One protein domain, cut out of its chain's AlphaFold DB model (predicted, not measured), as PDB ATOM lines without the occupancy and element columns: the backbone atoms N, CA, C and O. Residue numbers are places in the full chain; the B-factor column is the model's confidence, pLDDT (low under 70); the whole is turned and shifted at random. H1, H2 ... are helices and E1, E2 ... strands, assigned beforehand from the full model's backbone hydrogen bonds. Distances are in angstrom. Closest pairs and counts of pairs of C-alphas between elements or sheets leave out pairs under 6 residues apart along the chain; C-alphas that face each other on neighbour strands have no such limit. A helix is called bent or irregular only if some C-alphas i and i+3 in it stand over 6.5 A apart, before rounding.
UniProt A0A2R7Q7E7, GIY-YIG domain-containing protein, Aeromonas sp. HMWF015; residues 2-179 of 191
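This is residues 2 to 179 of the 191 residues of the protein "GIY-YIG domain-containing protein" of Aeromonas sp. HMWF015 (UniProt A0A2R7Q7E7). A small sheet of three strands, E2, E1 and E3, forms the core, with the long helix H9 along one face and the shorter H5 over the opposite face. H2 crosses H9 with H1 beside it at one end of the long axis, while H6, H7 and H8 make a helical lobe at the other end. The printed part has 178 residues, with nine named helices and three strands in the order H1 H2 H3 H4 E1 E2 H5 H6 H7 H8 E3 H9; the sheet's order is E2 E1 E3, antiparallel, and the class is mostly helix. It is compact, with a radius of gyration of the C-alphas of 16.3 A and spans of 47 by 36 by 33 A.

H1, residues 2 to 6, begins at C-alpha 2 (12.492, -8.973, -76.383). H2 holds residues 11 to 27, 24.0 A long; H3, 43 to 52, and H4, 54 to 58, follow. E1, residues 61 to 66, 16.6 A, and E2, 71 to 77, 17.6 A, form a hairpin. H5 holds residues 81 to 90, H6 95 to 113, H7 116 to 125 and H8 131 to 141, 15.8 A. E3, residues 148 to 153, is 16.7 A long; H9, residues 157 to 177, is 30.0 A long and ends at C-alpha 177 (17.548, 12.655, -66.538). H3, H5 and H6 are irregular: C-alphas 44 and 47 are 7.1 A apart, 87 and 90 7.1 A, 108 and 111 9.4 A. H6 has a kink of 119 degrees near residue 105.

E1 and E2 are antiparallel, with N 63 and O 75 2.8 A apart, within hydrogen-bond range; E1 and E3 are antiparallel, with N 64 and O 150 at 3.0 A. H9 is on the sheet at a height of 8.8 A, over E2 and E1, along the strands at 5 degrees to E2 on the local plane. H5 is on the opposite face, at a height of 10.6 A. H2 touches H9, about perpendicular at 74 degrees, closest at the C-alphas of Tyr 15 and Ile 170, 5.7 A; H9 touches H2 with its residues 166 to 174 alone. H1 touches H2, closest at the C-alphas of Leu 4 and Ala 17, 5.9 A. H5 touches H4, closest at the C-alphas of Phe 57 and Phe 81, 4.9 A, and H3, closest at those of Trp 43 and Ile 89, 7.0 A. H5 and H6 touch only at the corner, closest at the C-alphas of Tyr 88 and Gln 95, 4.7 A. H6 touches H8, about perpendicular at 88 degrees, closest at the C-alphas of Gln 95 and Ser 136, 4.5 A. H7 is close to H8 but not clearly touching, with the C-alphas of Tyr 122 and Arg 132 7.8 A apart. Every O i to N i+4 pair is within hydrogen-bond range in H1, H2, H4 and H7, against 4 of 6 in H3, 2 of 6 in H5, 10 of 15 in H6, 5 of 7 in H8 and 15 of 17 in H9; H5 has 4 of 7 O i to N i+3 pairs within range.

The C-alphas farthest apart, those of Lys 6 and Ile 116, are 46.7 A apart. The printed part has no cut; the one long link is H2 to H3, residues 28 to 42, of which 41 to 42 pair antiparallel with 148 to 149 of E3. The mean pLDDT of the printed part is 94.1, and no printed residue is under 70.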
ATOM      1  N   HIS A   2      11.573  -7.888 -76.765       72.88
ATOM      2  CA  HIS A   2      12.492  -8.973 -76.383       72.88
ATOM      3  C   HIS A   2      13.711  -8.494 -75.571       72.88
ATOM      4  O   HIS A   2      14.038  -9.089 -74.554       72.88
ATOM      5  N   GLU A   3      14.293  -7.356 -75.950       80.25
ATOM      6  CA  GLU A   3      15.407  -6.727 -75.232       80.25
ATOM      7  C   GLU A   3      15.033  -6.217 -73.827       80.25
ATOM      8  O   GLU A   3      15.722  -6.530 -72.867       80.25
ATOM      9  N   LEU A   4      13.887  -5.544 -73.661       84.12
ATOM     10  CA  LEU A   4      13.410  -5.089 -72.342       84.12
ATOM     11  C   LEU A   4      13.161  -6.251 -71.367       84.12
ATOM     12  O   LEU A   4      13.348  -6.086 -70.168       84.12
ATOM     13  N   LEU A   5      12.717  -7.412 -71.864       79.19
ATOM     14  CA  LEU A   5      12.591  -8.617 -71.032       79.19
ATOM     15  C   LEU A   5      13.953  -9.210 -70.703       79.19
ATOM     16  O   LEU A   5      14.206  -9.547 -69.550       79.19
ATOM     17  N   LYS A   6      14.823  -9.322 -71.707       83.50
ATOM     18  CA  LYS A   6      16.152  -9.911 -71.558       83.50
ATOM     19  C   LYS A   6      16.996  -9.164 -70.525       83.50
ATOM     20  O   LYS A   6      17.663  -9.800 -69.720       83.50
ATOM     21  N   GLU A   7      16.920  -7.839 -70.520       87.31
ATOM     22  CA  GLU A   7      17.717  -6.995 -69.629       87.31
ATOM     23  C   GLU A   7      17.001  -6.672 -68.303       87.31
ATOM     24  O   GLU A   7      17.503  -5.890 -67.502       87.31
ATOM     25  N   SER A   8      15.833  -7.272 -68.035       80.00
ATOM     26  CA  SER A   8      14.962  -6.873 -66.916       80.00
ATOM     27  C   SER A   8      15.568  -7.046 -65.513       80.00
ATOM     28  O   SER A   8      15.142  -6.357 -64.583       80.00
ATOM     29  N   ASP A   9      16.586  -7.898 -65.366       83.12
ATOM     30  CA  ASP A   9      17.325  -8.121 -64.113       83.12
ATOM     31  C   ASP A   9      18.558  -7.210 -63.947       83.12
ATOM     32  O   ASP A   9      19.168  -7.178 -62.876       83.12
ATOM     33  N   ASN A  10      18.933  -6.444 -64.976       89.62
ATOM     34  CA  ASN A  10      20.085  -5.546 -64.962       89.62
ATOM     35  C   ASN A  10      19.623  -4.097 -65.145       89.62
ATOM     36  O   ASN A  10      19.337  -3.665 -66.256       89.62
ATOM     37  N   GLY A  11      19.588  -3.325 -64.056       84.56
ATOM     38  CA  GLY A  11      19.061  -1.956 -64.069       84.56
ATOM     39  C   GLY A  11      19.716  -1.028 -65.100       84.56
ATOM     40  O   GLY A  11      19.006  -0.254 -65.734       84.56
ATOM     41  N   VAL A  12      21.031  -1.142 -65.319       88.50
ATOM     42  CA  VAL A  12      21.750  -0.310 -66.304       88.50
ATOM     43  C   VAL A  12      21.378  -0.722 -67.725       88.50
ATOM     44  O   VAL A  12      20.959   0.112 -68.520       88.50
ATOM     45  N   ALA A  13      21.442  -2.020 -68.034       91.75
ATOM     46  CA  ALA A  13      21.082  -2.507 -69.363       91.75
ATOM     47  C   ALA A  13      19.590  -2.280 -69.675       91.75
ATOM     48  O   ALA A  13      19.229  -1.948 -70.804       91.75
ATOM     49  N   LEU A  14      18.716  -2.383 -68.669       92.56
ATOM     50  CA  LEU A  14      17.301  -2.057 -68.801       92.56
ATOM     51  C   LEU A  14      17.080  -0.563 -69.051       92.56
ATOM     52  O   LEU A  14      16.205  -0.214 -69.843       92.56
ATOM     53  N   TYR A  15      17.851   0.310 -68.394       94.94
ATOM     54  CA  TYR A  15      17.821   1.748 -68.654       94.94
ATOM     55  C   TYR A  15      18.188   2.056 -70.104       94.94
ATOM     56  O   TYR A  15      17.450   2.777 -70.779       94.94
ATOM     57  N   ASP A  16      19.271   1.471 -70.608       94.94
ATOM     58  CA  ASP A  16      19.722   1.677 -71.986       94.94
ATOM     59  C   ASP A  16      18.698   1.142 -72.995       94.94
ATOM     60  O   ASP A  16      18.307   1.852 -73.926       94.94
ATOM     61  N   ALA A  17      18.170  -0.064 -72.761       95.25
ATOM     62  CA  ALA A  17      17.136  -0.664 -73.600       95.25
ATOM     63  C   ALA A  17      15.835   0.160 -73.599       95.25
ATOM     64  O   ALA A  17      15.210   0.355 -74.646       95.25
ATOM     65  N   PHE A  18      15.417   0.678 -72.440       95.38
ATOM     66  CA  PHE A  18      14.249   1.553 -72.334       95.38
ATOM     67  C   PHE A  18      14.480   2.892 -73.033       95.38
ATOM     68  O   PHE A  18      13.615   3.339 -73.788       95.38
ATOM     69  N   SER A  19      15.648   3.501 -72.831       95.25
ATOM     70  CA  SER A  19      16.042   4.756 -73.474       95.25
ATOM     71  C   SER A  19      16.020   4.619 -74.991       95.25
ATOM     72  O   SER A  19      15.391   5.424 -75.678       95.25
ATOM     73  N   HIS A  20      16.642   3.559 -75.516       94.81
ATOM     74  CA  HIS A  20      16.636   3.254 -76.941       94.81
ATOM     75  C   HIS A  20      15.210   3.059 -77.469       94.81
ATOM     76  O   HIS A  20      14.843   3.623 -78.504       94.81
ATOM     77  N   TYR A  21      14.377   2.314 -76.736       95.19
ATOM     78  CA  TYR A  21      12.993   2.064 -77.123       95.19
ATOM     79  C   TYR A  21      12.145   3.343 -77.169       95.19
ATOM     80  O   TYR A  21      11.455   3.575 -78.162       95.19
ATOM     81  N   ILE A  22      12.201   4.187 -76.133       94.81
ATOM     82  CA  ILE A  22      11.460   5.455 -76.103       94.81
ATOM     83  C   ILE A  22      11.945   6.386 -77.210       94.81
ATOM     84  O   ILE A  22      11.111   6.883 -77.960       94.81
ATOM     85  N   ASN A  23      13.255   6.571 -77.379       93.62
ATOM     86  CA  ASN A  23      13.788   7.434 -78.438       93.62
ATOM     87  C   ASN A  23      13.331   6.959 -79.824       93.62
ATOM     88  O   ASN A  23      12.790   7.746 -80.597       93.62
ATOM     89  N   THR A  24      13.399   5.649 -80.074       93.50
ATOM     90  CA  THR A  24      12.883   5.044 -81.309       93.50
ATOM     91  C   THR A  24      11.389   5.314 -81.494       93.50
ATOM     92  O   THR A  24      10.944   5.622 -82.599       93.50
ATOM     93  N   LEU A  25      10.574   5.209 -80.437       94.00
ATOM     94  CA  LEU A  25       9.151   5.544 -80.522       94.00
ATOM     95  C   LEU A  25       8.941   7.014 -80.897       94.00
ATOM     96  O   LEU A  25       8.074   7.289 -81.725       94.00
ATOM     97  N   MET A  26       9.709   7.935 -80.311       92.00
ATOM     98  CA  MET A  26       9.573   9.378 -80.536       92.00
ATOM     99  C   MET A  26      10.028   9.816 -81.932       92.00
ATOM    100  O   MET A  26       9.391  10.689 -82.518       92.00
ATOM    101  N   GLU A  27      11.071   9.188 -82.475       91.69
ATOM    102  CA  GLU A  27      11.569   9.432 -83.837       91.69
ATOM    103  C   GLU A  27      10.633   8.874 -84.916       91.69
ATOM    104  O   GLU A  27      10.570   9.392 -86.028       91.69
ATOM    105  N   ASN A  28       9.884   7.817 -84.595       90.31
ATOM    106  CA  ASN A  28       8.922   7.232 -85.515       90.31
ATOM    107  C   ASN A  28       7.668   8.099 -85.679       90.31
ATOM    108  O   ASN A  28       7.119   8.644 -84.713       90.31
ATOM    109  N   ASP A  29       7.134   8.089 -86.903       93.56
ATOM    110  CA  ASP A  29       5.775   8.535 -87.198       93.56
ATOM    111  C   ASP A  29       4.753   7.850 -86.277       93.56
ATOM    112  O   ASP A  29       4.862   6.656 -85.954       93.56
ATOM    113  N   LEU A  30       3.708   8.603 -85.923       96.19
ATOM    114  CA  LEU A  30       2.516   8.042 -85.297       96.19
ATOM    115  C   LEU A  30       1.926   6.934 -86.179       96.19
ATOM    116  O   LEU A  30       1.982   6.970 -87.411       96.19
ATOM    117  N   TRP A  31       1.344   5.939 -85.521       98.12
ATOM    118  CA  TRP A  31       0.609   4.866 -86.167       98.12
ATOM    119  C   TRP A  31      -0.517   5.429 -87.042       98.12
ATOM    120  O   TRP A  31      -1.261   6.302 -86.607       98.12
ATOM    121  N   LYS A  32      -0.653   4.894 -88.262       97.31
ATOM    122  CA  LYS A  32      -1.705   5.272 -89.226       97.31
ATOM    123  C   LYS A  32      -2.618   4.097 -89.597       97.31
ATOM    124  O   LYS A  32      -3.796   4.294 -89.873       97.31
ATOM    125  N   SER A  33      -2.076   2.877 -89.631       97.56
ATOM    126  CA  SER A  33      -2.804   1.651 -89.988       97.56
ATOM    127  C   SER A  33      -1.985   0.393 -89.675       97.56
ATOM    128  O   SER A  33      -0.762   0.456 -89.554       97.56
ATOM    129  N   GLY A  34      -2.641  -0.765 -89.649       97.12
ATOM    130  CA  GLY A  34      -2.027  -2.080 -89.498       97.12
ATOM    131  C   GLY A  34      -1.594  -2.364 -88.064       97.12
ATOM    132  O   GLY A  34      -2.287  -1.995 -87.117       97.12
ATOM    133  N   SER A  35      -0.446  -3.024 -87.904       96.88
ATOM    134  CA  SER A  35       0.044  -3.396 -86.575       96.88
ATOM    135  C   SER A  35       0.461  -2.182 -85.748       96.88
ATOM    136  O   SER A  35       1.087  -1.252 -86.258       96.88
ATOM    137  N   VAL A  36       0.157  -2.223 -84.451       97.12
ATOM    138  CA  VAL A  36       0.582  -1.209 -83.470       97.12
ATOM    139  C   VAL A  36       1.944  -1.514 -82.842       97.12
ATOM    140  O   VAL A  36       2.424  -0.756 -81.997       97.12
ATOM    141  N   THR A  37       2.578  -2.621 -83.228       93.88
ATOM    142  CA  THR A  37       3.859  -3.054 -82.664       93.88
ATOM    143  C   THR A  37       4.939  -1.993 -82.859       93.88
ATOM    144  O   THR A  37       5.227  -1.589 -83.982       93.88
ATOM    145  N   ASN A  38       5.567  -1.573 -81.754       91.88
ATOM    146  CA  ASN A  38       6.609  -0.536 -81.727       91.88
ATOM    147  C   ASN A  38       6.172   0.789 -82.377       91.88
ATOM    148  O   ASN A  38       6.986   1.489 -82.979       91.88
ATOM    149  N   LYS A  39       4.886   1.132 -82.273       95.94
ATOM    150  CA  LYS A  39       4.351   2.406 -82.747       95.94
ATOM    151  C   LYS A  39       3.681   3.167 -81.614       95.94
ATOM    152  O   LYS A  39       3.080   2.581 -80.714       95.94
ATOM    153  N   ARG A  40       3.761   4.492 -81.701       97.44
ATOM    154  CA  ARG A  40       2.938   5.401 -80.907       97.44
ATOM    155  C   ARG A  40       1.581   5.525 -81.581       97.44
ATOM    156  O   ARG A  40       1.505   5.931 -82.736       97.44
ATOM    157  N   VAL A  41       0.517   5.177 -80.875       98.31
ATOM    158  CA  VAL A  41      -0.858   5.330 -81.352       98.31
ATOM    159  C   VAL A  41      -1.438   6.576 -80.707       98.31
ATOM    160  O   VAL A  41      -1.493   6.663 -79.479       98.31
ATOM    161  N   PHE A  42      -1.867   7.540 -81.521       98.12
ATOM    162  CA  PHE A  42      -2.606   8.684 -81.003       98.12
ATOM    163  C   PHE A  42      -3.899   8.196 -80.344       98.12
ATOM    164  O   PHE A  42      -4.560   7.282 -80.839       98.12
ATOM    165  N   TRP A  43      -4.251   8.746 -79.183       97.88
ATOM    166  CA  TRP A  43      -5.299   8.137 -78.360       97.88
ATOM    167  C   TRP A  43      -6.670   8.089 -79.057       97.88
ATOM    168  O   TRP A  43      -7.424   7.139 -78.827       97.88
ATOM    169  N   GLU A  44      -6.985   9.059 -79.925       97.50
ATOM    170  CA  GLU A  44      -8.241   9.080 -80.691       97.50
ATOM    171  C   GLU A  44      -8.304   7.953 -81.729       97.50
ATOM    172  O   GLU A  44      -9.370   7.370 -81.950       97.50
ATOM    173  N   ASP A  45      -7.152   7.548 -82.266       98.12
ATOM    174  CA  ASP A  45      -7.035   6.442 -83.220       98.12
ATOM    175  C   ASP A  45      -7.143   5.070 -82.552       98.12
ATOM    176  O   ASP A  45      -7.247   4.044 -83.228       98.12
ATOM    177  N   GLY A  46      -7.184   5.011 -81.216       97.44
ATOM    178  CA  GLY A  46      -7.178   3.754 -80.477       97.44
ATOM    179  C   GLY A  46      -8.294   2.790 -80.895       97.44
ATOM    180  O   GLY A  46      -8.096   1.572 -80.866       97.44
ATOM    181  N   LYS A  47      -9.474   3.301 -81.277       95.06
ATOM    182  CA  LYS A  47     -10.597   2.440 -81.686       95.06
ATOM    183  C   LYS A  47     -10.276   1.743 -83.008       95.06
ATOM    184  O   LYS A  47     -10.460   0.532 -83.103       95.06
ATOM    185  N   LEU A  48      -9.755   2.497 -83.973       97.69
ATOM    186  CA  LEU A  48      -9.348   1.987 -85.276       97.69
ATOM    187  C   LEU A  48      -8.149   1.037 -85.145       97.69
ATOM    188  O   LEU A  48      -8.165  -0.058 -85.701       97.69
ATOM    189  N   ALA A  49      -7.159   1.404 -84.332       98.19
ATOM    190  CA  ALA A  49      -6.004   0.567 -84.023       98.19
ATOM    191  C   ALA A  49      -6.412  -0.792 -83.442       98.19
ATOM    192  O   ALA A  49      -5.921  -1.834 -83.868       98.19
ATOM    193  N   ARG A  50      -7.391  -0.805 -82.531       97.44
ATOM    194  CA  ARG A  50      -7.960  -2.043 -81.982       97.44
ATOM    195  C   ARG A  50      -8.662  -2.900 -83.034       97.44
ATOM    196  O   ARG A  50      -8.694  -4.123 -82.899       97.44
ATOM    197  N   GLU A  51      -9.311  -2.284 -84.014       97.50
ATOM    198  CA  GLU A  51     -10.003  -3.006 -85.082       97.50
ATOM    199  C   GLU A  51      -9.016  -3.663 -86.053       97.50
ATOM    200  O   GLU A  51      -9.288  -4.778 -86.509       97.50
ATOM    201  N   GLN A  52      -7.873  -3.018 -86.304       98.31
ATOM    202  CA  GLN A  52      -6.842  -3.482 -87.238       98.31
ATOM    203  C   GLN A  52      -5.810  -4.428 -86.605       98.31
ATOM    204  O   GLN A  52      -5.363  -5.356 -87.270       98.31
ATOM    205  N   ASP A  53      -5.486  -4.264 -85.319       98.25
ATOM    206  CA  ASP A  53      -4.553  -5.126 -84.579       98.25
ATOM    207  C   ASP A  53      -5.249  -5.776 -83.371       98.25
ATOM    208  O   ASP A  53      -4.966  -5.522 -82.197       98.25
ATOM    209  N   LYS A  54      -6.247  -6.617 -83.660       97.69
ATOM    210  CA  LYS A  54      -7.033  -7.300 -82.620       97.69
ATOM    211  C   LYS A  54      -6.174  -8.202 -81.741       97.69
ATOM    212  O   LYS A  54      -6.511  -8.370 -80.571       97.69
ATOM    213  N   GLU A  55      -5.128  -8.798 -82.307       97.38
ATOM    214  CA  GLU A  55      -4.220  -9.690 -81.595       97.38
ATOM    215  C   GLU A  55      -3.535  -8.936 -80.460       97.38
ATOM    216  O   GLU A  55      -3.785  -9.260 -79.297       97.38
ATOM    217  N   SER A  56      -2.817  -7.850 -80.773       97.19
ATOM    218  CA  SER A  56      -2.156  -7.030 -79.759       97.19
ATOM    219  C   SER A  56      -3.142  -6.578 -78.691       97.19
ATOM    220  O   SER A  56      -2.881  -6.754 -77.508       97.19
ATOM    221  N   PHE A  57      -4.322  -6.069 -79.066       97.81
ATOM    222  CA  PHE A  57      -5.298  -5.580 -78.087       97.81
ATOM    223  C   PHE A  57      -5.953  -6.676 -77.235       97.81
ATOM    224  O   PHE A  57      -6.443  -6.377 -76.140       97.81
ATOM    225  N   ASN A  58      -6.012  -7.922 -77.702       97.88
ATOM    226  CA  ASN A  58      -6.538  -9.038 -76.914       97.88
ATOM    227  C   ASN A  58      -5.484  -9.646 -75.978       97.88
ATOM    228  O   ASN A  58      -5.869 -10.370 -75.062       97.88
ATOM    229  N   SER A  59      -4.211  -9.298 -76.144       97.56
ATOM    230  CA  SER A  59      -3.115  -9.806 -75.322       97.56
ATOM    231  C   SER A  59      -2.969  -9.080 -73.978       97.56
ATOM    232  O   SER A  59      -3.332  -7.899 -73.851       97.56
ATOM    233  N   PRO A  60      -2.437  -9.768 -72.952       97.81
ATOM    234  CA  PRO A  60      -1.900  -9.132 -71.759       97.81
ATOM    235  C   PRO A  60      -0.536  -8.481 -72.052       97.81
ATOM    236  O   PRO A  60       0.060  -8.691 -73.108       97.81
ATOM    237  N   GLY A  61      -0.047  -7.653 -71.127       97.69
ATOM    238  CA  GLY A  61       1.263  -7.020 -71.261       97.69
ATOM    239  C   GLY A  61       1.405  -5.687 -70.535       97.69
ATOM    240  O   GLY A  61       0.616  -5.339 -69.644       97.69
ATOM    241  N   ILE A  62       2.418  -4.932 -70.960       97.81
ATOM    242  CA  ILE A  62       2.731  -3.575 -70.503       97.81
ATOM    243  C   ILE A  62       2.201  -2.559 -71.517       97.81
ATOM    244  O   ILE A  62       2.189  -2.803 -72.720       97.81
ATOM    245  N   TYR A  63       1.733  -1.414 -71.039       97.75
ATOM    246  CA  TYR A  63       1.400  -0.274 -71.880       97.75
ATOM    247  C   TYR A  63       2.046   0.991 -71.335       97.75
ATOM    248  O   TYR A  63       2.184   1.171 -70.121       97.75
ATOM    249  N   ILE A  64       2.403   1.866 -72.263       98.00
ATOM    250  CA  ILE A  64       2.983   3.177 -71.994       98.00
ATOM    251  C   ILE A  64       1.986   4.210 -72.483       98.00
ATOM    252  O   ILE A  64       1.522   4.115 -73.616       98.00
ATOM    253  N   TRP A  65       1.661   5.177 -71.637       98.12
ATOM    254  CA  TRP A  65       1.061   6.439 -72.052       98.12
ATOM    255  C   TRP A  65       2.154   7.493 -72.083       98.12
ATOM    256  O   TRP A  65       2.909   7.604 -71.115       98.12
ATOM    257  N   GLY A  66       2.214   8.272 -73.156       96.94
ATOM    258  CA  GLY A  66       3.169   9.360 -73.313       96.94
ATOM    259  C   GLY A  66       2.529  10.624 -73.871       96.94
ATOM    260  O   GLY A  66       1.408  10.598 -74.381       96.94
ATOM    261  N   GLY A  67       3.240  11.732 -73.696       93.88
ATOM    262  CA  GLY A  67       2.918  13.047 -74.249       93.88
ATOM    263  C   GLY A  67       3.953  13.455 -75.292       93.88
ATOM    264  O   GLY A  67       4.675  12.612 -75.823       93.88
ATOM    265  N   ASP A  68       4.076  14.754 -75.549       86.19
ATOM    266  CA  ASP A  68       4.940  15.285 -76.615       86.19
ATOM    267  C   ASP A  68       6.389  14.787 -76.538       86.19
ATOM    268  O   ASP A  68       7.001  14.457 -77.549       86.19
ATOM    269  N   HIS A  69       6.947  14.711 -75.326       82.62
ATOM    270  CA  HIS A  69       8.377  14.454 -75.114       82.62
ATOM    271  C   HIS A  69       8.683  13.504 -73.952       82.62
ATOM    272  O   HIS A  69       9.836  13.397 -73.533       82.62
ATOM    273  N   SER A  70       7.671  12.865 -73.364       86.88
ATOM    274  CA  SER A  70       7.878  12.065 -72.157       86.88
ATOM    275  C   SER A  70       6.898  10.912 -72.016       86.88
ATOM    276  O   SER A  70       5.785  10.937 -72.550       86.88
ATOM    277  N   SER A  71       7.313   9.911 -71.243       93.38
ATOM    278  CA  SER A  71       6.383   8.933 -70.689       93.38
ATOM    279  C   SER A  71       5.594   9.590 -69.556       93.38
ATOM    280  O   SER A  71       6.163  10.219 -68.670       93.38
ATOM    281  N   ILE A  72       4.277   9.420 -69.562       96.19
ATOM    282  CA  ILE A  72       3.360   9.939 -68.539       96.19
ATOM    283  C   ILE A  72       3.040   8.847 -67.512       96.19
ATOM    284  O   ILE A  72       2.918   9.107 -66.311       96.19
ATOM    285  N   TYR A  73       2.845   7.616 -67.986       96.44
ATOM    286  CA  TYR A  73       2.418   6.497 -67.153       96.44
ATOM    287  C   TYR A  73       2.817   5.161 -67.776       96.44
ATOM    288  O   TYR A  73       2.537   4.902 -68.946       96.44
ATOM    289  N   ILE A  74       3.394   4.286 -66.956       96.88
ATOM    290  CA  ILE A  74       3.625   2.876 -67.280       96.88
ATOM    291  C   ILE A  74       2.606   2.047 -66.512       96.88
ATOM    292  O   ILE A  74       2.444   2.228 -65.306       96.88
ATOM    293  N   GLY A  75       1.927   1.117 -67.172       96.06
ATOM    294  CA  GLY A  75       1.049   0.193 -66.466       96.06
ATOM    295  C   GLY A  75       0.943  -1.155 -67.140       96.06
ATOM    296  O   GLY A  75       1.458  -1.379 -68.231       96.06
ATOM    297  N   LYS A  76       0.222  -2.061 -66.480       97.12
ATOM    298  CA  LYS A  76       0.037  -3.428 -66.966       97.12
ATOM    299  C   LYS A  76      -1.408  -3.888 -67.056       97.12
ATOM    300  O   LYS A  76      -2.337  -3.342 -66.440       97.12
ATOM    301  N   THR A  77      -1.591  -4.978 -67.783       97.38
ATOM    302  CA  THR A  77      -2.799  -5.792 -67.739       97.38
ATOM    303  C   THR A  77      -2.441  -7.266 -67.865       97.38
ATOM    304  O   THR A  77      -1.708  -7.655 -68.759       97.38
ATOM    305  N   THR A  78      -2.992  -8.093 -66.982       96.50
ATOM    306  CA  THR A  78      -2.851  -9.559 -67.016       96.50
ATOM    307  C   THR A  78      -4.027 -10.238 -67.724       96.50
ATOM    308  O   THR A  78      -4.157 -11.452 -67.688       96.50
ATOM    309  N   THR A  79      -4.927  -9.451 -68.328       96.25
ATOM    310  CA  THR A  79      -6.113  -9.959 -69.041       96.25
ATOM    311  C   THR A  79      -6.047  -9.580 -70.511       96.25
ATOM    312  O   THR A  79      -5.692 -10.399 -71.339       96.25
ATOM    313  N   SER A  80      -6.365  -8.327 -70.836       97.56
ATOM    314  CA  SER A  80      -6.159  -7.778 -72.173       97.56
ATOM    315  C   SER A  80      -6.040  -6.260 -72.149       97.56
ATOM    316  O   SER A  80      -6.596  -5.595 -71.255       97.56
ATOM    317  N   PHE A  81      -5.352  -5.687 -73.138       97.94
ATOM    318  CA  PHE A  81      -5.344  -4.235 -73.331       97.94
ATOM    319  C   PHE A  81      -6.736  -3.719 -73.672       97.94
ATOM    320  O   PHE A  81      -7.173  -2.738 -73.081       97.94
ATOM    321  N   LYS A  82      -7.508  -4.427 -74.500       96.44
ATOM    322  CA  LYS A  82      -8.897  -4.094 -74.850       96.44
ATOM    323  C   LYS A  82      -9.749  -3.800 -73.615       96.44
ATOM    324  O   LYS A  82     -10.426  -2.769 -73.574       96.44
ATOM    325  N   LYS A  83      -9.704  -4.678 -72.602       96.00
ATOM    326  CA  LYS A  83     -10.445  -4.496 -71.344       96.00
ATOM    327  C   LYS A  83      -9.869  -3.346 -70.518       96.00
ATOM    328  O   LYS A  83     -10.623  -2.527 -69.994       96.00
ATOM    329  N   ARG A  84      -8.538  -3.261 -70.410       95.94
ATOM    330  CA  ARG A  84      -7.845  -2.208 -69.650       95.94
ATOM    331  C   ARG A  84      -8.121  -0.808 -70.209       95.94
ATOM    332  O   ARG A  84      -8.423   0.104 -69.440       95.94
ATOM    333  N   PHE A  85      -8.089  -0.665 -71.528       96.25
ATOM    334  CA  PHE A  85      -8.218   0.592 -72.263       96.25
ATOM    335  C   PHE A  85      -9.635   1.169 -72.254       96.25
ATOM    336  O   PHE A  85      -9.808   2.357 -72.514       96.25
ATOM    337  N   GLY A  86     -10.642   0.403 -71.815       93.81
ATOM    338  CA  GLY A  86     -11.970   0.955 -71.512       93.81
ATOM    339  C   GLY A  86     -11.952   2.070 -70.471       93.81
ATOM    340  O   GLY A  86     -12.815   2.942 -70.496       93.81
ATOM    341  N   ARG A  87     -10.940   2.092 -69.598       91.75
ATOM    342  CA  ARG A  87     -10.741   3.156 -68.603       91.75
ATOM    343  C   ARG A  87     -10.196   4.450 -69.212       91.75
ATOM    344  O   ARG A  87     -10.434   5.522 -68.663       91.75
ATOM    345  N   TYR A  88      -9.465   4.340 -70.315       95.19
ATOM    346  CA  TYR A  88      -8.692   5.438 -70.886       95.19
ATOM    347  C   TYR A  88      -9.365   6.035 -72.121       95.19
ATOM    348  O   TYR A  88      -9.460   7.253 -72.200       95.19
ATOM    349  N   ILE A  89      -9.935   5.205 -73.008       95.94
ATOM    350  CA  ILE A  89     -10.404   5.661 -74.327       95.94
ATOM    351  C   ILE A  89     -11.919   5.478 -74.535       95.94
ATOM    352  O   ILE A  89     -12.603   6.434 -74.875       95.94
ATOM    353  N   TRP A  90     -12.486   4.288 -74.300       89.81
ATOM    354  CA  TRP A  90     -13.765   3.902 -74.942       89.81
ATOM    355  C   TRP A  90     -15.056   4.543 -74.400       89.81
ATOM    356  O   TRP A  90     -16.074   4.496 -75.085       89.81
ATOM    357  N   GLY A  91     -15.065   5.085 -73.180       89.62
ATOM    358  CA  GLY A  91     -16.277   5.627 -72.546       89.62
ATOM    359  C   GLY A  91     -16.288   7.150 -72.462       89.62
ATOM    360  O   GLY A  91     -15.240   7.766 -72.353       89.62
ATOM    361  N   SER A  92     -17.462   7.783 -72.394       91.56
ATOM    362  CA  SER A  92     -17.566   9.245 -72.202       91.56
ATOM    363  C   SER A  92     -16.972   9.744 -70.876       91.56
ATOM    364  O   SER A  92     -16.607  10.909 -70.755       91.56
ATOM    365  N   LYS A  93     -16.859   8.851 -69.885       92.94
ATOM    366  CA  LYS A  93     -16.157   9.075 -68.612       92.94
ATOM    367  C   LYS A  93     -14.745   8.469 -68.601       92.94
ATOM    368  O   LYS A  93     -14.216   8.206 -67.533       92.94
ATOM    369  N   SER A  94     -14.163   8.159 -69.757       94.69
ATOM    370  CA  SER A  94     -12.776   7.696 -69.839       94.69
ATOM    371  C   SER A  94     -11.809   8.853 -69.590       94.69
ATOM    372  O   SER A  94     -12.171  10.017 -69.761       94.69
ATOM    373  N   GLN A  95     -10.576   8.548 -69.185       95.81
ATOM    374  CA  GLN A  95      -9.619   9.597 -68.832       95.81
ATOM    375  C   GLN A  95      -9.314  10.555 -69.991       95.81
ATOM    376  O   GLN A  95      -9.330  11.765 -69.780       95.81
ATOM    377  N   CYS A  96      -9.118  10.048 -71.212       97.56
ATOM    378  CA  CYS A  96      -8.845  10.896 -72.375       97.56
ATOM    379  C   CYS A  96     -10.054  11.764 -72.748       97.56
ATOM    380  O   CYS A  96      -9.900  12.959 -72.987       97.56
ATOM    381  N   ASN A  97     -11.275  11.213 -72.712       97.31
ATOM    382  CA  ASN A  97     -12.481  11.995 -73.005       97.31
ATOM    383  C   ASN A  97     -12.745  13.072 -71.946       97.31
ATOM    384  O   ASN A  97     -13.155  14.182 -72.279       97.31
ATOM    385  N   LEU A  98     -12.489  12.767 -70.672       97.56
ATOM    386  CA  LEU A  98     -12.595  13.738 -69.587       97.56
ATOM    387  C   LEU A  98     -11.531  14.835 -69.700       97.56
ATOM    388  O   LEU A  98     -11.870  16.003 -69.526       97.56
ATOM    389  N   ALA A  99     -10.289  14.470 -70.030       97.50
ATOM    390  CA  ALA A  99      -9.215  15.422 -70.300       97.50
ATOM    391  C   ALA A  99      -9.592  16.355 -71.455       97.50
ATOM    392  O   ALA A  99      -9.589  17.566 -71.276       97.50
ATOM    393  N   LYS A 100     -10.027  15.804 -72.597       97.88
ATOM    394  CA  LYS A 100     -10.460  16.587 -73.766       97.88
ATOM    395  C   LYS A 100     -11.607  17.534 -73.433       97.88
ATOM    396  O   LYS A 100     -11.567  18.705 -73.791       97.88
ATOM    397  N   LYS A 101     -12.639  17.030 -72.753       97.81
ATOM    398  CA  LYS A 101     -13.864  17.791 -72.494       97.81
ATOM    399  C   LYS A 101     -13.656  18.937 -71.504       97.81
ATOM    400  O   LYS A 101     -14.287  19.978 -71.659       97.81
ATOM    401  N   TYR A 102     -12.832  18.732 -70.480       97.88
ATOM    402  CA  TYR A 102     -12.692  19.679 -69.372       97.88
ATOM    403  C   TYR A 102     -11.318  20.355 -69.315       97.88
ATOM    404  O   TYR A 102     -11.054  21.049 -68.339       97.88
ATOM    405  N   ALA A 103     -10.463  20.199 -70.336       97.31
ATOM    406  CA  ALA A 103      -9.086  20.702 -70.336       97.31
ATOM    407  C   ALA A 103      -8.935  22.140 -69.801       97.31
ATOM    408  O   ALA A 103      -8.166  22.294 -68.856       97.31
ATOM    409  N   PRO A 104      -9.685  23.164 -70.268       97.56
ATOM    410  CA  PRO A 104      -9.519  24.528 -69.754       97.56
ATOM    411  C   PRO A 104      -9.712  24.628 -68.234       97.56
ATOM    412  O   PRO A 104      -8.869  25.171 -67.530       97.56
ATOM    413  N   LEU A 105     -10.776  24.008 -67.713       98.06
ATOM    414  CA  LEU A 105     -11.083  24.013 -66.281       98.06
ATOM    415  C   LEU A 105     -10.081  23.184 -65.473       98.06
ATOM    416  O   LEU A 105      -9.777  23.525 -64.335       98.06
ATOM    417  N   LEU A 106      -9.575  22.084 -66.036       97.56
ATOM    418  CA  LEU A 106      -8.569  21.247 -65.380       97.56
ATOM    419  C   LEU A 106      -7.216  21.948 -65.282       97.56
ATOM    420  O   LEU A 106      -6.525  21.786 -64.279       97.56
ATOM    421  N   LEU A 107      -6.845  22.725 -66.298       96.94
ATOM    422  CA  LEU A 107      -5.615  23.512 -66.295       96.94
ATOM    423  C   LEU A 107      -5.683  24.663 -65.284       96.94
ATOM    424  O   LEU A 107      -4.684  24.950 -64.633       96.94
ATOM    425  N   GLU A 108      -6.854  25.278 -65.117       97.88
ATOM    426  CA  GLU A 108      -7.047  26.404 -64.198       97.88
ATOM    427  C   GLU A 108      -7.259  25.962 -62.738       97.88
ATOM    428  O   GLU A 108      -6.665  26.522 -61.820       97.88
ATOM    429  N   TYR A 109      -8.072  24.926 -62.509       97.25
ATOM    430  CA  TYR A 109      -8.549  24.544 -61.171       97.25
ATOM    431  C   TYR A 109      -8.104  23.143 -60.722       97.25
ATOM    432  O   TYR A 109      -8.551  22.639 -59.683       97.25
ATOM    433  N   GLY A 110      -7.269  22.453 -61.502       95.69
ATOM    434  CA  GLY A 110      -6.887  21.069 -61.222       95.69
ATOM    435  C   GLY A 110      -8.108  20.143 -61.160       95.69
ATOM    436  O   GLY A 110      -9.045  20.253 -61.950       95.69
ATOM    437  N   LEU A 111      -8.155  19.237 -60.175       94.44
ATOM    438  CA  LEU A 111      -9.304  18.335 -60.001       94.44
ATOM    439  C   LEU A 111     -10.617  19.056 -59.655       94.44
ATOM    440  O   LEU A 111     -11.686  18.476 -59.859       94.44
ATOM    441  N   ALA A 112     -10.565  20.286 -59.130       94.94
ATOM    442  CA  ALA A 112     -11.767  21.075 -58.860       94.94
ATOM    443  C   ALA A 112     -12.445  21.566 -60.151       94.94
ATOM    444  O   ALA A 112     -13.632  21.878 -60.115       94.94
ATOM    445  N   GLY A 113     -11.740  21.529 -61.289       96.12
ATOM    446  CA  GLY A 113     -12.297  21.816 -62.611       96.12
ATOM    447  C   GLY A 113     -13.278  20.757 -63.126       96.12
ATOM    448  O   GLY A 113     -13.980  20.993 -64.109       96.12
ATOM    449  N   PHE A 114     -13.370  19.588 -62.478       97.38
ATOM    450  CA  PHE A 114     -14.407  18.610 -62.803       97.38
ATOM    451  C   PHE A 114     -15.769  18.997 -62.210       97.38
ATOM    452  O   PHE A 114     -15.852  19.282 -61.007       97.38
ATOM    453  N   PRO A 115     -16.864  18.852 -62.988       96.25
ATOM    454  CA  PRO A 115     -18.215  18.931 -62.447       96.25
ATOM    455  C   PRO A 115     -18.399  17.993 -61.254       96.25
ATOM    456  O   PRO A 115     -17.796  16.910 -61.190       96.25
ATOM    457  N   ILE A 116     -19.225  18.406 -60.294       95.06
ATOM    458  CA  ILE A 116     -19.434  17.645 -59.058       95.06
ATOM    459  C   ILE A 116     -19.961  16.236 -59.353       95.06
ATOM    460  O   ILE A 116     -19.483  15.271 -58.763       95.06
ATOM    461  N   GLU A 117     -20.801  16.083 -60.378       95.38
ATOM    462  CA  GLU A 117     -21.373  14.801 -60.788       95.38
ATOM    463  C   GLU A 117     -20.298  13.824 -61.284       95.38
ATOM    464  O   GLU A 117     -20.412  12.614 -61.086       95.38
ATOM    465  N   ILE A 118     -19.232  14.330 -61.918       94.75
ATOM    466  CA  ILE A 118     -18.098  13.501 -62.351       94.75
ATOM    467  C   ILE A 118     -17.295  13.037 -61.138       94.75
ATOM    468  O   ILE A 118     -16.980  11.847 -61.034       94.75
ATOM    469  N   ARG A 119     -16.994  13.947 -60.205       93.62
ATOM    470  CA  ARG A 119     -16.249  13.621 -58.979       93.62
ATOM    471  C   ARG A 119     -17.013  12.613 -58.119       93.62
ATOM    472  O   ARG A 119     -16.430  11.617 -57.686       93.62
ATOM    473  N   ASP A 120     -18.315  12.806 -57.952       93.50
ATOM    474  CA  ASP A 120     -19.171  11.922 -57.160       93.50
ATOM    475  C   ASP A 120     -19.370  10.561 -57.823       93.50
ATOM    476  O   ASP A 120     -19.300   9.528 -57.150       93.50
ATOM    477  N   TRP A 121     -19.519  10.519 -59.152       93.19
ATOM    478  CA  TRP A 121     -19.552   9.253 -59.880       93.19
ATOM    479  C   TRP A 121     -18.255   8.458 -59.671       93.19
ATOM    480  O   TRP A 121     -18.318   7.255 -59.406       93.19
ATOM    481  N   TYR A 122     -17.087   9.108 -59.733       91.31
ATOM    482  CA  TYR A 122     -15.802   8.443 -59.499       91.31
ATOM    483  C   TYR A 122     -15.670   7.934 -58.063       91.31
ATOM    484  O   TYR A 122     -15.325   6.768 -57.872       91.31
ATOM    485  N   ARG A 123     -16.023   8.748 -57.061       90.75
ATOM    486  CA  ARG A 123     -16.043   8.317 -55.655       90.75
ATOM    487  C   ARG A 123     -16.934   7.095 -55.453       90.75
ATOM    488  O   ARG A 123     -16.474   6.083 -54.926       90.75
ATOM    489  N   LYS A 124     -18.175   7.147 -55.943       91.25
ATOM    490  CA  LYS A 124     -19.150   6.059 -55.794       91.25
ATOM    491  C   LYS A 124     -18.676   4.750 -56.429       91.25
ATOM    492  O   LYS A 124     -18.889   3.686 -55.862       91.25
ATOM    493  N   ASN A 125     -18.038   4.814 -57.598       87.88
ATOM    494  CA  ASN A 125     -17.694   3.617 -58.374       87.88
ATOM    495  C   ASN A 125     -16.259   3.113 -58.140       87.88
ATOM    496  O   ASN A 125     -15.914   2.017 -58.593       87.88
ATOM    497  N   HIS A 126     -15.399   3.891 -57.475       85.12
ATOM    498  CA  HIS A 126     -13.969   3.596 -57.347       85.12
ATOM    499  C   HIS A 126     -13.438   3.799 -55.922       85.12
ATOM    500  O   HIS A 126     -12.397   4.423 -55.727       85.12
ATOM    501  N   GLY A 127     -14.139   3.241 -54.929       79.69
ATOM    502  CA  GLY A 127     -13.643   3.155 -53.548       79.69
ATOM    503  C   GLY A 127     -13.477   4.515 -52.871       79.69
ATOM    504  O   GLY A 127     -12.499   4.730 -52.167       79.69
ATOM    505  N   ASN A 128     -14.391   5.449 -53.144       81.75
ATOM    506  CA  ASN A 128     -14.360   6.830 -52.660       81.75
ATOM    507  C   ASN A 128     -13.086   7.614 -53.045       81.75
ATOM    508  O   ASN A 128     -12.706   8.571 -52.376       81.75
ATOM    509  N   SER A 129     -12.425   7.229 -54.143       82.19
ATOM    510  CA  SER A 129     -11.160   7.822 -54.579       82.19
ATOM    511  C   SER A 129     -11.296   8.632 -55.868       82.19
ATOM    512  O   SER A 129     -11.928   8.209 -56.837       82.19
ATOM    513  N   LEU A 130     -10.622   9.785 -55.898       85.69
ATOM    514  CA  LEU A 130     -10.439  10.603 -57.101       85.69
ATOM    515  C   LEU A 130      -9.097  10.341 -57.795       85.69
ATOM    516  O   LEU A 130      -8.823  10.967 -58.813       85.69
ATOM    517  N   VAL A 131      -8.273   9.402 -57.310       85.25
ATOM    518  CA  VAL A 131      -6.925   9.141 -57.859       85.25
ATOM    519  C   VAL A 131      -6.969   8.873 -59.363       85.25
ATOM    520  O   VAL A 131      -6.104   9.310 -60.114       85.25
ATOM    521  N   ARG A 132      -8.027   8.213 -59.845       84.38
ATOM    522  CA  ARG A 132      -8.198   7.937 -61.278       84.38
ATOM    523  C   ARG A 132      -8.466   9.183 -62.126       84.38
ATOM    524  O   ARG A 132      -8.273   9.098 -63.334       84.38
ATOM    525  N   LEU A 133      -8.903  10.298 -61.542       92.94
ATOM    526  CA  LEU A 133      -9.059  11.572 -62.249       92.94
ATOM    527  C   LEU A 133      -7.723  12.299 -62.443       92.94
ATOM    528  O   LEU A 133      -7.626  13.118 -63.351       92.94
ATOM    529  N   ASN A 134      -6.677  11.954 -61.679       92.62
ATOM    530  CA  ASN A 134      -5.335  12.503 -61.902       92.62
ATOM    531  C   ASN A 134      -4.784  12.138 -63.284       92.62
ATOM    532  O   ASN A 134      -4.072  12.934 -63.879       92.62
ATOM    533  N   GLY A 135      -5.166  10.973 -63.822       94.00
ATOM    534  CA  GLY A 135      -4.861  10.606 -65.207       94.00
ATOM    535  C   GLY A 135      -5.415  11.617 -66.209       94.00
ATOM    536  O   GLY A 135      -4.682  12.126 -67.046       94.00
ATOM    537  N   SER A 136      -6.691  11.980 -66.061       96.44
ATOM    538  CA  SER A 136      -7.338  12.982 -66.911       96.44
ATOM    539  C   SER A 136      -6.708  14.370 -66.763       96.44
ATOM    540  O   SER A 136      -6.489  15.048 -67.760       96.44
ATOM    541  N   LEU A 137      -6.409  14.792 -65.526       96.38
ATOM    542  CA  LEU A 137      -5.734  16.066 -65.267       96.38
ATOM    543  C   LEU A 137      -4.368  16.104 -65.952       96.38
ATOM    544  O   LEU A 137      -4.071  17.052 -66.673       96.38
ATOM    545  N   ARG A 138      -3.561  15.053 -65.785       95.12
ATOM    546  CA  ARG A 138      -2.233  15.007 -66.389       95.12
ATOM    547  C   ARG A 138      -2.296  14.965 -67.914       95.12
ATOM    548  O   ARG A 138      -1.535  15.670 -68.558       95.12
ATOM    549  N   PHE A 139      -3.227  14.218 -68.503       96.69
ATOM    550  CA  PHE A 139      -3.423  14.240 -69.956       96.69
ATOM    551  C   PHE A 139      -3.848  15.619 -70.481       96.69
ATOM    552  O   PHE A 139      -3.464  15.981 -71.585       96.69
ATOM    553  N   ALA A 140      -4.604  16.403 -69.703       96.69
ATOM    554  CA  ALA A 140      -4.904  17.788 -70.062       96.69
ATOM    555  C   ALA A 140      -3.658  18.688 -69.969       96.69
ATOM    556  O   ALA A 140      -3.422  19.476 -70.879       96.69
ATOM    557  N   GLN A 141      -2.843  18.535 -68.917       95.31
ATOM    558  CA  GLN A 141      -1.587  19.278 -68.718       95.31
ATOM    559  C   GLN A 141      -0.557  19.036 -69.826       95.31
ATOM    560  O   GLN A 141       0.171  19.951 -70.193       95.31
ATOM    561  N   GLU A 142      -0.510  17.823 -70.371       94.81
ATOM    562  CA  GLU A 142       0.392  17.458 -71.473       94.81
ATOM    563  C   GLU A 142      -0.100  17.961 -72.843       94.81
ATOM    564  O   GLU A 142       0.655  17.940 -73.813       94.81
ATOM    565  N   GLY A 143      -1.351  18.421 -72.933       96.19
ATOM    566  CA  GLY A 143      -2.044  18.652 -74.199       96.19
ATOM    567  C   GLY A 143      -2.621  17.344 -74.733       96.19
ATOM    568  O   GLY A 143      -1.903  16.467 -75.210       96.19
ATOM    569  N   ILE A 144      -3.942  17.187 -74.638       95.81
ATOM    570  CA  ILE A 144      -4.627  15.934 -74.996       95.81
ATOM    571  C   ILE A 144      -4.427  15.540 -76.469       95.81
ATOM    572  O   ILE A 144      -4.466  14.363 -76.808       95.81
ATOM    573  N   ASP A 145      -4.193  16.513 -77.342       96.06
ATOM    574  CA  ASP A 145      -3.859  16.365 -78.761       96.06
ATOM    575  C   ASP A 145      -2.461  15.776 -79.005       96.06
ATOM    576  O   ASP A 145      -2.163  15.325 -80.107       96.06
ATOM    577  N   LYS A 146      -1.626  15.711 -77.968       95.94
ATOM    578  CA  LYS A 146      -0.272  15.144 -78.008       95.94
ATOM    579  C   LYS A 146      -0.172  13.784 -77.322       95.94
ATOM    580  O   LYS A 146       0.882  13.151 -77.355       95.94
ATOM    581  N   VAL A 147      -1.247  13.330 -76.678       97.88
ATOM    582  CA  VAL A 147      -1.245  12.091 -75.895       97.88
ATOM    583  C   VAL A 147      -1.289  10.868 -76.809       97.88
ATOM    584  O   VAL A 147      -2.176  10.713 -77.649       97.88
ATOM    585  N   TRP A 148      -0.368   9.942 -76.585       98.06
ATOM    586  CA  TRP A 148      -0.272   8.681 -77.312       98.06
ATOM    587  C   TRP A 148      -0.106   7.501 -76.358       98.06
ATOM    588  O   TRP A 148       0.192   7.662 -75.170       98.06
ATOM    589  N   PHE A 149      -0.284   6.292 -76.886       98.50
ATOM    590  CA  PHE A 149       0.063   5.064 -76.182       98.50
ATOM    591  C   PHE A 149       0.865   4.094 -77.048       98.50
ATOM    592  O   PHE A 149       0.775   4.111 -78.274       98.50
ATOM    593  N   ALA A 150       1.631   3.226 -76.394       97.94
ATOM    594  CA  ALA A 150       2.297   2.081 -77.006       97.94
ATOM    595  C   ALA A 150       1.938   0.806 -76.234       97.94
ATOM    596  O   ALA A 150       1.782   0.832 -75.007       97.94
ATOM    597  N   LEU A 151       1.787  -0.306 -76.958       97.75
ATOM    598  CA  LEU A 151       1.479  -1.617 -76.387       97.75
ATOM    599  C   LEU A 151       2.697  -2.531 -76.485       97.75
ATOM    600  O   LEU A 151       3.345  -2.617 -77.526       97.75
ATOM    601  N   LEU A 152       2.969  -3.237 -75.395       96.56
ATOM    602  CA  LEU A 152       4.038  -4.214 -75.277       96.56
ATOM    603  C   LEU A 152       3.412  -5.541 -74.819       96.56
ATOM    604  O   LEU A 152       3.335  -5.796 -73.611       96.56
ATOM    605  N   PRO A 153       2.888  -6.357 -75.754       96.38
ATOM    606  CA  PRO A 153       2.322  -7.660 -75.428       96.38
ATOM    607  C   PRO A 153       3.359  -8.571 -74.766       96.38
ATOM    608  O   PRO A 153       4.479  -8.709 -75.260       96.38
ATOM    609  N   VAL A 154       2.979  -9.198 -73.654       94.88
ATOM    610  CA  VAL A 154       3.793 -10.178 -72.919       94.88
ATOM    611  C   VAL A 154       2.843 -11.251 -72.404       94.88
ATOM    612  O   VAL A 154       1.884 -10.931 -71.711       94.88
ATOM    613  N   ASN A 155       3.083 -12.515 -72.747       90.44
ATOM    614  CA  ASN A 155       2.138 -13.596 -72.444       90.44
ATOM    615  C   ASN A 155       2.295 -14.160 -71.022       90.44
ATOM    616  O   ASN A 155       1.337 -14.696 -70.467       90.44
ATOM    617  N   ASN A 156       3.479 -14.028 -70.425       93.31
ATOM    618  CA  ASN A 156       3.769 -14.526 -69.086       93.31
ATOM    619  C   ASN A 156       3.394 -13.483 -68.015       93.31
ATOM    620  O   ASN A 156       3.909 -12.366 -67.997       93.31
ATOM    621  N   ILE A 157       2.485 -13.846 -67.104       92.44
ATOM    622  CA  ILE A 157       1.960 -12.949 -66.062       92.44
ATOM    623  C   ILE A 157       3.030 -12.553 -65.037       92.44
ATOM    624  O   ILE A 157       3.031 -11.408 -64.573       92.44
ATOM    625  N   ASP A 158       3.929 -13.467 -64.684       91.56
ATOM    626  CA  ASP A 158       4.979 -13.194 -63.702       91.56
ATOM    627  C   ASP A 158       6.000 -12.212 -64.276       91.56
ATOM    628  O   ASP A 158       6.338 -11.220 -63.623       91.56
ATOM    629  N   GLU A 159       6.365 -12.392 -65.547       92.81
ATOM    630  CA  GLU A 159       7.189 -11.438 -66.295       92.81
ATOM    631  C   GLU A 159       6.520 -10.064 -66.384       92.81
ATOM    632  O   GLU A 159       7.172  -9.055 -66.136       92.81
ATOM    633  N   ILE A 160       5.211  -9.992 -66.657       94.12
ATOM    634  CA  ILE A 160       4.477  -8.715 -66.669       94.12
ATOM    635  C   ILE A 160       4.605  -7.998 -65.321       94.12
ATOM    636  O   ILE A 160       4.822  -6.786 -65.266       94.12
ATOM    637  N   ASN A 161       4.413  -8.724 -64.218       92.75
ATOM    638  CA  ASN A 161       4.444  -8.136 -62.883       92.75
ATOM    639  C   ASN A 161       5.835  -7.643 -62.500       92.75
ATOM    640  O   ASN A 161       5.952  -6.580 -61.885       92.75
ATOM    641  N   PHE A 162       6.859  -8.421 -62.837       91.56
ATOM    642  CA  PHE A 162       8.245  -8.059 -62.610       91.56
ATOM    643  C   PHE A 162       8.644  -6.853 -63.465       91.56
ATOM    644  O   PHE A 162       9.061  -5.822 -62.932       91.56
ATOM    645  N   LEU A 163       8.402  -6.938 -64.774       92.88
ATOM    646  CA  LEU A 163       8.780  -5.921 -65.743       92.88
ATOM    647  C   LEU A 163       8.088  -4.582 -65.479       92.88
ATOM    648  O   LEU A 163       8.745  -3.551 -65.546       92.88
ATOM    649  N   GLU A 164       6.798  -4.561 -65.121       94.94
ATOM    650  CA  GLU A 164       6.106  -3.312 -64.760       94.94
ATOM    651  C   GLU A 164       6.843  -2.571 -63.638       94.94
ATOM    652  O   GLU A 164       7.084  -1.369 -63.743       94.94
ATOM    653  N   LYS A 165       7.214  -3.282 -62.565       92.38
ATOM    654  CA  LYS A 165       7.883  -2.670 -61.412       92.38
ATOM    655  C   LYS A 165       9.234  -2.076 -61.799       92.38
ATOM    656  O   LYS A 165       9.556  -0.987 -61.329       92.38
ATOM    657  N   GLN A 166      10.002  -2.776 -62.632       93.38
ATOM    658  CA  GLN A 166      11.299  -2.280 -63.091       93.38
ATOM    659  C   GLN A 166      11.129  -1.099 -64.048       93.38
ATOM    660  O   GLN A 166      11.726  -0.047 -63.835       93.38
ATOM    661  N   LEU A 167      10.236  -1.213 -65.034       95.19
ATOM    662  CA  LEU A 167       9.995  -0.155 -66.013       95.19
ATOM    663  C   LEU A 167       9.446   1.126 -65.387       95.19
ATOM    664  O   LEU A 167       9.780   2.194 -65.874       95.19
ATOM    665  N   ILE A 168       8.654   1.070 -64.310       95.50
ATOM    666  CA  ILE A 168       8.234   2.291 -63.598       95.50
ATOM    667  C   ILE A 168       9.451   3.045 -63.046       95.50
ATOM    668  O   ILE A 168       9.527   4.262 -63.195       95.50
ATOM    669  N   LYS A 169      10.403   2.335 -62.424       94.00
ATOM    670  CA  LYS A 169      11.621   2.949 -61.875       94.00
ATOM    671  C   LYS A 169      12.481   3.536 -62.989       94.00
ATOM    672  O   LYS A 169      12.821   4.712 -62.931       94.00
ATOM    673  N   ILE A 170      12.747   2.738 -64.021       95.25
ATOM    674  CA  ILE A 170      13.580   3.132 -65.160       95.25
ATOM    675  C   ILE A 170      12.962   4.293 -65.942       95.25
ATOM    676  O   ILE A 170      13.649   5.253 -66.268       95.25
ATOM    677  N   ALA A 171      11.655   4.262 -66.199       95.62
ATOM    678  CA  ALA A 171      10.977   5.348 -66.896       95.62
ATOM    679  C   ALA A 171      10.952   6.643 -66.069       95.62
ATOM    680  O   ALA A 171      11.047   7.731 -66.633       95.62
ATOM    681  N   GLN A 172      10.857   6.546 -64.739       95.56
ATOM    682  CA  GLN A 172      10.984   7.712 -63.869       95.56
ATOM    683  C   GLN A 172      12.404   8.280 -63.884       95.56
ATOM    684  O   GLN A 172      12.562   9.495 -63.966       95.56
ATOM    685  N   GLU A 173      13.420   7.423 -63.811       95.31
ATOM    686  CA  GLU A 173      14.821   7.830 -63.919       95.31
ATOM    687  C   GLU A 173      15.089   8.515 -65.263       95.31
ATOM    688  O   GLU A 173      15.644   9.612 -65.299       95.31
ATOM    689  N   TRP A 174      14.593   7.934 -66.358       95.94
ATOM    690  CA  TRP A 174      14.699   8.516 -67.691       95.94
ATOM    691  C   TRP A 174      14.026   9.890 -67.769       95.94
ATOM    692  O   TRP A 174      14.626  10.834 -68.278       95.94
ATOM    693  N   ASN A 175      12.809  10.037 -67.228       95.25
ATOM    694  CA  ASN A 175      12.138  11.335 -67.172       95.25
ATOM    695  C   ASN A 175      12.974  12.359 -66.388       95.25
ATOM    696  O   ASN A 175      13.161  13.470 -66.877       95.25
ATOM    697  N   SER A 176      13.505  11.992 -65.217       94.62
ATOM    698  CA  SER A 176      14.343  12.878 -64.399       94.62
ATOM    699  C   SER A 176      15.611  13.319 -65.140       94.62
ATOM    700  O   SER A 176      15.907  14.511 -65.176       94.62
ATOM    701  N   ASN A 177      16.315  12.384 -65.786       95.44
ATOM    702  CA  ASN A 177      17.548  12.655 -66.538       95.44
ATOM    703  C   ASN A 177      17.320  13.521 -67.788       95.44
ATOM    704  O   ASN A 177      18.265  14.103 -68.311       95.44
ATOM    705  N   ASN A 178      16.076  13.617 -68.262       93.50
ATOM    706  CA  ASN A 178      15.679  14.424 -69.416       93.50
ATOM    707  C   ASN A 178      14.830  15.650 -69.023       93.50
ATOM    708  O   ASN A 178      14.124  16.199 -69.871       93.50
ATOM    709  N   GLU A 179      14.849  16.048 -67.743       94.00
ATOM    710  CA  GLU A 179      14.110  17.204 -67.207       94.00
ATOM    711  C   GLU A 179      12.601  17.165 -67.524       94.00
ATOM    712  O   GLU A 179      11.949  18.172 -67.818       94.00
TER     713      GLU A 179